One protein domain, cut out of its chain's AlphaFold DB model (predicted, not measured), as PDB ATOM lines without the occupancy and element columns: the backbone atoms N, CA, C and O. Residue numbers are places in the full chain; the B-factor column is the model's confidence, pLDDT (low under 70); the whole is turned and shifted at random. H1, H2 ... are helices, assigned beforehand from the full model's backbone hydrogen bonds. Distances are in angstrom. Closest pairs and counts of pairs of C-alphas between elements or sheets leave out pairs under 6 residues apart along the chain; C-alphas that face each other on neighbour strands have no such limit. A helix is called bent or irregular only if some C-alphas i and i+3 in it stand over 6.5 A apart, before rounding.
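What this domain is: This is residues 712 to 785 of the 1267 residues of an uncharacterized protein of Spathaspora sp. JA1 (UniProt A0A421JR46). Look first for a helical hairpin: H3, the longest helix, and H2 run side by side in opposite ways, and they make the longest axis of the domain. H1 crosses one side of this hairpin, nearly at right angles to both of its helices, and the short H4 lies on that same side, toward the end away from the hairpin's turn, while residues 748 to 753 at the turn stick out. You have 74 printed residues with four named helices, in the order H1, H2, H3, H4, and no named strand; the class is all helix. The whole is compact, with a radius of gyration of the C-alphas of 11.6 A, and spans 31 by 22 by 21 A.

Where its parts are: Begin with H3, residues 752 to 771: find C-alpha 752 at (19.900, 70.473, 157.278), and from there the helix runs 29.1 A to C-alpha 771 at (37.701, 78.679, 135.770). Before it comes H2, residues 734 to 746, 18.5 A long. H1, residues 712 to 723, measures 18.8 A and is irregular: C-alphas 712 and 715 are 8.0 A apart. H4, residues 778 to 785, is 10.8 A long and ends at C-alpha 785, (27.922, 62.343, 130.930).

How they stand to each other: Start from the hairpin of H2 and H3, which touch at a shallow tilt of 16 degrees, opposite ways; their closest C-alphas are those of Ala 745 and Arg 755, 4.9 A apart. Next look at residues 720 to 723 of H1, which alone touch H2, at residues 737 to 741; the closest C-alphas are those of Leu 720 and Ile 741, 7.3 A apart, and the two lines are about perpendicular at 81 degrees. H1 and H3 are close but not clearly touching, about perpendicular at 89 degrees, with the C-alphas of Tyr 713 and Leu 761 closest at 7.0 A. H1 only just touches H4, with 3 pairs of C-alphas within 8 A and with residues 714 to 718 alone; Phe 714 and Ile 783 have the closest C-alphas, 6.5 A apart. These two helices run opposite ways at a steep tilt of 66 degrees. H3 and H4 are near each other, and H2 and H4 are apart. The helix packing is mostly crossed, but only just: of 3 touching pairs given a tilt, 1 is shallow. In H2, H3 and H4 every O i to N i+4 pair is within hydrogen-bond range; in H1, 7 of 8 are.

The domain as a whole: The C-alphas of Asp 749 and Met 773 are the two farthest apart, at 33.7 A. The printed part, residues 712 to 785, has no cut. The link from H2 to H3 is tight, those from H1 to H2 and from H3 to H4 are short, and no link is long. Read the B-factor column for the model's confidence: the mean pLDDT of the printed part is 87.1, and no printed residue is under 70.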
ATOM      1  N   GLU A 712      29.111  63.852 141.829       82.94
ATOM      2  CA  GLU A 712      28.504  63.612 143.145       82.94
ATOM      3  C   GLU A 712      27.243  64.457 143.376       82.94
ATOM      4  O   GLU A 712      26.402  64.076 144.184       82.94
ATOM      5  N   TYR A 713      27.092  65.568 142.647       86.75
ATOM      6  CA  TYR A 713      25.971  66.506 142.771       86.75
ATOM      7  C   TYR A 713      24.976  66.391 141.609       86.75
ATOM      8  O   TYR A 713      24.256  67.337 141.291       86.75
ATOM      9  N   PHE A 714      24.967  65.258 140.901       85.06
ATOM     10  CA  PHE A 714      24.135  65.071 139.713       85.06
ATOM     11  C   PHE A 714      22.635  65.268 139.990       85.06
ATOM     12  O   PHE A 714      21.930  65.871 139.175       85.06
ATOM     13  N   VAL A 715      22.152  64.774 141.133       85.56
ATOM     14  CA  VAL A 715      20.738  64.874 141.521       85.56
ATOM     15  C   VAL A 715      20.367  66.338 141.743       85.56
ATOM     16  O   VAL A 715      19.398  66.827 141.169       85.56
ATOM     17  N   GLU A 716      21.196  67.060 142.484       90.12
ATOM     18  CA  GLU A 716      21.022  68.473 142.802       90.12
ATOM     19  C   GLU A 716      21.154  69.354 141.555       90.12
ATOM     20  O   GLU A 716      20.404  70.310 141.388       90.12
ATOM     21  N   LEU A 717      22.033  69.012 140.611       89.50
ATOM     22  CA  LEU A 717      22.115  69.695 139.317       89.50
ATOM     23  C   LEU A 717      20.842  69.496 138.475       89.50
ATOM     24  O   LEU A 717      20.405  70.427 137.796       89.50
ATOM     25  N   CYS A 718      20.213  68.319 138.529       86.69
ATOM     26  CA  CYS A 718      18.926  68.086 137.870       86.69
ATOM     27  C   CYS A 718      17.786  68.850 138.561       86.69
ATOM     28  O   CYS A 718      16.976  69.478 137.878       86.69
ATOM     29  N   GLU A 719      17.742  68.852 139.895       89.25
ATOM     30  CA  GLU A 719      16.773  69.638 140.672       89.25
ATOM     31  C   GLU A 719      16.915  71.138 140.390       89.25
ATOM     32  O   GLU A 719      15.920  71.826 140.169       89.25
ATOM     33  N   LEU A 720      18.149  71.639 140.306       90.31
ATOM     34  CA  LEU A 720      18.438  73.030 139.976       90.31
ATOM     35  C   LEU A 720      17.965  73.390 138.566       90.31
ATOM     36  O   LEU A 720      17.410  74.466 138.360       90.31
ATOM     37  N   LYS A 721      18.147  72.487 137.599       89.44
ATOM     38  CA  LYS A 721      17.670  72.673 136.222       89.44
ATOM     39  C   LYS A 721      16.151  72.839 136.167       89.44
ATOM     40  O   LYS A 721      15.654  73.702 135.446       89.44
ATOM     41  N   VAL A 722      15.433  72.037 136.955       89.50
ATOM     42  CA  VAL A 722      13.973  72.127 137.104       89.50
ATOM     43  C   VAL A 722      13.582  73.419 137.824       89.50
ATOM     44  O   VAL A 722      12.702  74.127 137.347       89.50
ATOM     45  N   ALA A 723      14.269  73.773 138.913       87.56
ATOM     46  CA  ALA A 723      13.997  74.981 139.695       87.56
ATOM     47  C   ALA A 723      14.279  76.292 138.936       87.56
ATOM     48  O   ALA A 723      13.732  77.336 139.288       87.56
ATOM     49  N   LEU A 724      15.148  76.246 137.924       88.69
ATOM     50  CA  LEU A 724      15.459  77.356 137.023       88.69
ATOM     51  C   LEU A 724      14.546  77.420 135.790       88.69
ATOM     52  O   LEU A 724      14.648  78.377 135.030       88.69
ATOM     53  N   GLU A 725      13.694  76.412 135.573       89.94
ATOM     54  CA  GLU A 725      12.814  76.289 134.400       89.94
ATOM     55  C   GLU A 725      13.556  76.359 133.047       89.94
ATOM     56  O   GLU A 725      13.013  76.808 132.036       89.94
ATOM     57  N   VAL A 726      14.807  75.882 132.993       87.25
ATOM     58  CA  VAL A 726      15.634  75.914 131.773       87.25
ATOM     59  C   VAL A 726      15.841  74.533 131.158       87.25
ATOM     60  O   VAL A 726      16.151  73.547 131.825       87.25
ATOM     61  N   SER A 727      15.743  74.458 129.828       82.88
ATOM     62  CA  SER A 727      16.006  73.225 129.070       82.88
ATOM     63  C   SER A 727      17.496  72.870 128.987       82.88
ATOM     64  O   SER A 727      17.840  71.694 128.848       82.88
ATOM     65  N   LYS A 728      18.380  73.868 129.106       87.31
ATOM     66  CA  LYS A 728      19.847  73.766 129.141       87.31
ATOM     67  C   LYS A 728      20.420  74.880 130.016       87.31
ATOM     68  O   LYS A 728      19.904  75.995 129.982       87.31
ATOM     69  N   PHE A 729      21.483  74.592 130.759       88.25
ATOM     70  CA  PHE A 729      22.209  75.586 131.554       88.25
ATOM     71  C   PHE A 729      22.916  76.632 130.695       88.25
ATOM     72  O   PHE A 729      23.062  77.762 131.147       88.25
ATOM     73  N   GLU A 730      23.260  76.299 129.449       87.62
ATOM     74  CA  GLU A 730      23.761  77.252 128.444       87.62
ATOM     75  C   GLU A 730      22.838  78.476 128.258       87.62
ATOM     76  O   GLU A 730      23.304  79.582 127.988       87.62
ATOM     77  N   ASN A 731      21.529  78.306 128.472       87.06
ATOM     78  CA  ASN A 731      20.539  79.383 128.359       87.06
ATOM     79  C   ASN A 731      20.403  80.224 129.642       87.06
ATOM     80  O   ASN A 731      19.676  81.218 129.653       87.06
ATOM     81  N   ALA A 732      21.064  79.827 130.731       87.56
ATOM     82  CA  ALA A 732      21.051  80.522 132.010       87.56
ATOM     83  C   ALA A 732      22.375  81.261 132.237       87.56
ATOM     84  O   ALA A 732      23.451  80.779 131.884       87.56
ATOM     85  N   THR A 733      22.307  82.435 132.866       89.62
ATOM     86  CA  THR A 733      23.513  83.187 133.240       89.62
ATOM     87  C   THR A 733      24.100  82.668 134.549       89.62
ATOM     88  O   THR A 733      23.387  82.183 135.427       89.62
ATOM     89  N   THR A 734      25.412  82.826 134.722       89.25
ATOM     90  CA  THR A 734      26.146  82.403 135.923       89.25
ATOM     91  C   THR A 734      25.528  82.935 137.220       89.25
ATOM     92  O   THR A 734      25.366  82.194 138.187       89.25
ATOM     93  N   ASN A 735      25.140  84.213 137.226       89.12
ATOM     94  CA  ASN A 735      24.561  84.874 138.398       89.12
ATOM     95  C   ASN A 735      23.175  84.323 138.739       89.12
ATOM     96  O   ASN A 735      22.847  84.181 139.912       89.12
ATOM     97  N   LEU A 736      22.382  83.984 137.721       91.25
ATOM     98  CA  LEU A 736      21.053  83.405 137.895       91.25
ATOM     99  C   LEU A 736      21.137  81.993 138.494       91.25
ATOM    100  O   LEU A 736      20.384  81.668 139.407       91.25
ATOM    101  N   ILE A 737      22.103  81.186 138.045       91.12
ATOM    102  CA  ILE A 737      22.356  79.843 138.586       91.12
ATOM    103  C   ILE A 737      22.827  79.923 140.044       91.12
ATOM    104  O   ILE A 737      22.264  79.253 140.908       91.12
ATOM    105  N   LEU A 738      23.845  80.743 140.333       91.94
ATOM    106  CA  LEU A 738      24.390  80.870 141.689       91.94
ATOM    107  C   LEU A 738      23.372  81.468 142.666       91.94
ATOM    108  O   LEU A 738      23.239  80.952 143.773       91.94
ATOM    109  N   GLY A 739      22.618  82.487 142.241       90.06
ATOM    110  CA  GLY A 739      21.557  83.087 143.050       90.06
ATOM    111  C   GLY A 739      20.466  82.079 143.407       90.06
ATOM    112  O   GLY A 739      20.087  81.972 144.567       90.06
ATOM    113  N   LYS A 740      20.040  81.239 142.454       91.06
ATOM    114  CA  LYS A 740      19.010  80.231 142.734       91.06
ATOM    115  C   LYS A 740      19.477  79.142 143.699       91.06
ATOM    116  O   LYS A 740      18.688  78.664 144.508       91.06
ATOM    117  N   ILE A 741      20.750  78.748 143.637       90.69
ATOM    118  CA  ILE A 741      21.321  77.807 144.612       90.69
ATOM    119  C   ILE A 741      21.375  78.441 146.001       90.69
ATOM    120  O   ILE A 741      21.147  77.754 146.991       90.69
ATOM    121  N   GLU A 742      21.687  79.733 146.087       90.31
ATOM    122  CA  GLU A 742      21.712  80.466 147.350       90.31
ATOM    123  C   GLU A 742      20.313  80.573 147.972       90.31
ATOM    124  O   GLU A 742      20.171  80.336 149.171       90.31
ATOM    125  N   ASP A 743      19.278  80.796 147.157       91.00
ATOM    126  CA  ASP A 743      17.877  80.735 147.593       91.00
ATOM    127  C   ASP A 743      17.530  79.341 148.151       91.00
ATOM    128  O   ASP A 743      17.039  79.221 149.273       91.00
ATOM    129  N   LEU A 744      17.864  78.270 147.417       87.75
ATOM    130  CA  LEU A 744      17.637  76.878 147.844       87.75
ATOM    131  C   LEU A 744      18.472  76.484 149.075       87.75
ATOM    132  O   LEU A 744      18.075  75.633 149.865       87.75
ATOM    133  N   ALA A 745      19.639  77.096 149.265       87.88
ATOM    134  CA  ALA A 745      20.496  76.874 150.425       87.88
ATOM    135  C   ALA A 745      20.054  77.658 151.670       87.88
ATOM    136  O   ALA A 745      20.578  77.409 152.760       87.88
ATOM    137  N   ASN A 746      19.148  78.624 151.525       87.50
ATOM    138  CA  ASN A 746      18.636  79.441 152.621       87.50
ATOM    139  C   ASN A 746      17.163  79.159 152.939       87.50
ATOM    140  O   ASN A 746      16.665  79.678 153.935       87.50
ATOM    141  N   ASP A 747      16.508  78.302 152.158       86.56
ATOM    142  CA  ASP A 747      15.158  77.818 152.422       86.56
ATOM    143  C   ASP A 747      15.086  77.103 153.786       86.56
ATOM    144  O   ASP A 747      15.829  76.149 154.060       86.56
ATOM    145  N   GLU A 748      14.223  77.608 154.670       81.00
ATOM    146  CA  GLU A 748      14.062  77.103 156.032       81.00
ATOM    147  C   GLU A 748      13.369  75.736 156.072       81.00
ATOM    148  O   GLU A 748      13.645  74.968 156.997       81.00
ATOM    149  N   ASP A 749      12.586  75.398 155.041       80.69
ATOM    150  CA  ASP A 749      11.796  74.165 154.950       80.69
ATOM    151  C   ASP A 749      12.613  72.952 154.460       80.69
ATOM    152  O   ASP A 749      12.147  71.809 154.495       80.69
ATOM    153  N   ILE A 750      13.856  73.175 154.022       82.81
ATOM    154  CA  ILE A 750      14.761  72.126 153.545       82.81
ATOM    155  C   ILE A 750      15.609  71.574 154.698       82.81
ATOM    156  O   ILE A 750      16.194  72.327 155.488       82.81
ATOM    157  N   ASP A 751      15.724  70.241 154.734       86.56
ATOM    158  CA  ASP A 751      16.538  69.496 155.694       86.56
ATOM    159  C   ASP A 751      17.991  70.002 155.763       86.56
ATOM    160  O   ASP A 751      18.596  70.418 154.767       86.56
ATOM    161  N   VAL A 752      18.569  69.944 156.963       82.94
ATOM    162  CA  VAL A 752      19.900  70.473 157.278       82.94
ATOM    163  C   VAL A 752      20.971  69.826 156.399       82.94
ATOM    164  O   VAL A 752      21.877  70.518 155.929       82.94
ATOM    165  N   GLU A 753      20.859  68.525 156.120       83.00
ATOM    166  CA  GLU A 753      21.804  67.815 155.254       83.00
ATOM    167  C   GLU A 753      21.735  68.326 153.811       83.00
ATOM    168  O   GLU A 753      22.764  68.671 153.223       83.00
ATOM    169  N   LYS A 754      20.524  68.487 153.267       86.75
ATOM    170  CA  LYS A 754      20.309  68.999 151.907       86.75
ATOM    171  C   LYS A 754      20.766  70.454 151.765       86.75
ATOM    172  O   LYS A 754      21.386  70.819 150.767       86.75
ATOM    173  N   ARG A 755      20.591  71.267 152.807       87.12
ATOM    174  CA  ARG A 755      21.111  72.641 152.869       87.12
ATOM    175  C   ARG A 755      22.639  72.699 152.775       87.12
ATOM    176  O   ARG A 755      23.198  73.550 152.081       87.12
ATOM    177  N   ILE A 756      23.332  71.781 153.452       87.38
ATOM    178  CA  ILE A 756      24.796  71.668 153.388       87.38
ATOM    179  C   ILE A 756      25.247  71.285 151.974       87.38
ATOM    180  O   ILE A 756      26.246  71.823 151.490       87.38
ATOM    181  N   ILE A 757      24.520  70.387 151.306       89.50
ATOM    182  CA  ILE A 757      24.822  69.961 149.934       89.50
ATOM    183  C   ILE A 757      24.694  71.141 148.963       89.50
ATOM    184  O   ILE A 757      25.642  71.408 148.222       89.50
ATOM    185  N   TRP A 758      23.613  71.924 149.033       91.12
ATOM    186  CA  TRP A 758      23.446  73.119 148.196       91.12
ATOM    187  C   TRP A 758      24.554  74.157 148.401       91.12
ATOM    188  O   TRP A 758      25.084  74.697 147.431       91.12
ATOM    189  N   ARG A 759      24.997  74.382 149.647       89.12
ATOM    190  CA  ARG A 759      26.136  75.278 149.928       89.12
ATOM    191  C   ARG A 759      27.450  74.767 149.339       89.12
ATOM    192  O   ARG A 759      28.249  75.558 148.841       89.12
ATOM    193  N   LYS A 760      27.696  73.455 149.380       89.62
ATOM    194  CA  LYS A 760      28.881  72.853 148.747       89.62
ATOM    195  C   LYS A 760      28.818  72.965 147.225       89.62
ATOM    196  O   LYS A 760      29.816  73.339 146.609       89.62
ATOM    197  N   LEU A 761      27.646  72.718 146.639       90.75
ATOM    198  CA  LEU A 761      27.420  72.873 145.206       90.75
ATOM    199  C   LEU A 761      27.646  74.322 144.760       90.75
ATOM    200  O   LEU A 761      28.357  74.545 143.785       90.75
ATOM    201  N   TYR A 762      27.148  75.306 145.514       92.62
ATOM    202  CA  TYR A 762      27.407  76.727 145.266       92.62
ATOM    203  C   TYR A 762      28.909  77.030 145.187       92.62
ATOM    204  O   TYR A 762      29.376  77.632 144.222       92.62
ATOM    205  N   ILE A 763      29.688  76.574 146.177       89.44
ATOM    206  CA  ILE A 763      31.139  76.814 146.231       89.44
ATOM    207  C   ILE A 763      31.843  76.184 145.023       89.44
ATOM    208  O   ILE A 763      32.722  76.809 144.422       89.44
ATOM    209  N   ASN A 764      31.461  74.960 144.659       88.62
ATOM    210  CA  ASN A 764      32.054  74.242 143.535       88.62
ATOM    211  C   ASN A 764      31.698  74.895 142.194       88.62
ATOM    212  O   ASN A 764      32.587  75.123 141.376       88.62
ATOM    213  N   LEU A 765      30.439  75.286 141.987       90.06
ATOM    214  CA  LEU A 765      30.010  75.949 140.757       90.06
ATOM    215  C   LEU A 765      30.580  77.360 140.622       90.06
ATOM    216  O   LEU A 765      31.024  77.733 139.539       90.06
ATOM    217  N   ALA A 766      30.683  78.123 141.712       88.94
ATOM    218  CA  ALA A 766      31.325  79.436 141.687       88.94
ATOM    219  C   ALA A 766      32.801  79.342 141.257       88.94
ATOM    220  O   ALA A 766      33.285  80.165 140.473       88.94
ATOM    221  N   ARG A 767      33.523  78.313 141.722       87.69
ATOM    222  CA  ARG A 767      34.905  78.039 141.294       87.69
ATOM    223  C   ARG A 767      34.975  77.582 139.837       87.69
ATOM    224  O   ARG A 767      35.852  78.047 139.112       87.69
ATOM    225  N   LEU A 768      34.050  76.724 139.408       85.31
ATOM    226  CA  LEU A 768      33.982  76.209 138.041       85.31
ATOM    227  C   LEU A 768      33.725  77.329 137.034       85.31
ATOM    228  O   LEU A 768      34.445  77.462 136.050       85.31
ATOM    229  N   PHE A 769      32.736  78.180 137.299       88.94
ATOM    230  CA  PHE A 769      32.411  79.293 136.417       88.94
ATOM    231  C   PHE A 769      33.537  80.324 136.363       88.94
ATOM    232  O   PHE A 769      33.813  80.875 135.300       88.94
ATOM    233  N   LYS A 770      34.263  80.534 137.467       87.06
ATOM    234  CA  LYS A 770      35.482  81.351 137.457       87.06
ATOM    235  C   LYS A 770      36.588  80.735 136.588       87.06
ATOM    236  O   LYS A 770      37.303  81.473 135.913       87.06
ATOM    237  N   HIS A 771      36.729  79.408 136.594       81.62
ATOM    238  CA  HIS A 771      37.701  78.679 135.770       81.62
ATOM    239  C   HIS A 771      37.351  78.733 134.276       81.62
ATOM    240  O   HIS A 771      38.223  79.026 133.460       81.62
ATOM    241  N   ASN A 772      36.072  78.565 133.932       80.12
ATOM    242  CA  ASN A 772      35.559  78.500 132.556       80.12
ATOM    243  C   ASN A 772      35.038  79.837 132.007       80.12
ATOM    244  O   ASN A 772      34.178  79.862 131.133       80.12
ATOM    245  N   MET A 773      35.543  80.966 132.516       81.69
ATOM    246  CA  MET A 773      35.187  82.316 132.043       81.69
ATOM    247  C   MET A 773      33.666  82.596 131.996       81.69
ATOM    248  O   MET A 773      33.192  83.354 131.153       81.69
ATOM    249  N   GLY A 774      32.900  81.991 132.907       81.06
ATOM    250  CA  GLY A 774      31.448  82.151 133.008       81.06
ATOM    251  C   GLY A 774      30.624  81.250 132.086       81.06
ATOM    252  O   GLY A 774      29.413  81.444 132.020       81.06
ATOM    253  N   ASP A 775      31.229  80.281 131.393       82.88
ATOM    254  CA  ASP A 775      30.483  79.326 130.567       82.88
ATOM    255  C   ASP A 775      29.648  78.361 131.427       82.88
ATOM    256  O   ASP A 775      30.172  77.591 132.238       82.88
ATOM    257  N   THR A 776      28.330  78.422 131.245       88.44
ATOM    258  CA  THR A 776      27.332  77.617 131.954       88.44
ATOM    259  C   THR A 776      26.982  76.325 131.215       88.44
ATOM    260  O   THR A 776      26.508  75.380 131.851       88.44
ATOM    261  N   GLY A 777      27.296  76.222 129.915       85.12
ATOM    262  CA  GLY A 777      27.052  75.026 129.097       85.12
ATOM    263  C   GLY A 777      27.869  73.807 129.540       85.12
ATOM    264  O   GLY A 777      27.491  72.657 129.292       85.12
ATOM    265  N   VAL A 778      28.948  74.031 130.297       84.75
ATOM    266  CA  VAL A 778      29.752  72.965 130.907       84.75
ATOM    267  C   VAL A 778      28.915  72.029 131.795       84.75
ATOM    268  O   VAL A 778      29.169  70.826 131.841       84.75
ATOM    269  N   LEU A 779      27.861  72.541 132.443       87.69
ATOM    270  CA  LEU A 779      26.991  71.744 133.313       87.69
ATOM    271  C   LEU A 779      26.084  70.789 132.542       87.69
ATOM    272  O   LEU A 779      25.835  69.679 133.006       87.69
ATOM    273  N   ASP A 780      25.644  71.167 131.340       87.31
ATOM    274  CA  ASP A 780      24.877  70.261 130.480       87.31
ATOM    275  C   ASP A 780      25.732  69.063 130.035       87.31
ATOM    276  O   ASP A 780      25.228  67.945 129.911       87.31
ATOM    277  N   THR A 781      27.041  69.274 129.869       84.50
ATOM    278  CA  THR A 781      28.000  68.208 129.545       84.50
ATOM    279  C   THR A 781      28.199  67.249 130.719       84.50
ATOM    280  O   THR A 781      28.186  66.031 130.517       84.50
ATOM    281  N   VAL A 782      28.319  67.768 131.946       83.50
ATOM    282  CA  VAL A 782      28.392  66.953 133.174       83.50
ATOM    283  C   VAL A 782      27.125  66.109 133.334       83.50
ATOM    284  O   VAL A 782      27.210  64.892 133.493       83.50
ATOM    285  N   ILE A 783      25.946  66.721 133.191       84.56
ATOM    286  CA  ILE A 783      24.655  66.025 133.291       84.56
ATOM    287  C   ILE A 783      24.523  64.954 132.205       84.56
ATOM    288  O   ILE A 783      24.176  63.813 132.506       84.56
ATOM    289  N   SER A 784      24.841  65.278 130.948       82.50
ATOM    290  CA  SER A 784      24.787  64.298 129.857       82.50
ATOM    291  C   SER A 784      25.754  63.132 130.073       82.50
ATOM    292  O   SER A 784      25.441  62.009 129.672       82.50
ATOM    293  N   SER A 785      26.924  63.381 130.662       79.81
ATOM    294  CA  SER A 785      27.922  62.343 130.930       79.81
ATOM    295  C   SER A 785      27.467  61.429 132.066       79.81
ATOM    296  O   SER A 785      27.530  60.207 131.929       79.81
TER     297      SER A 785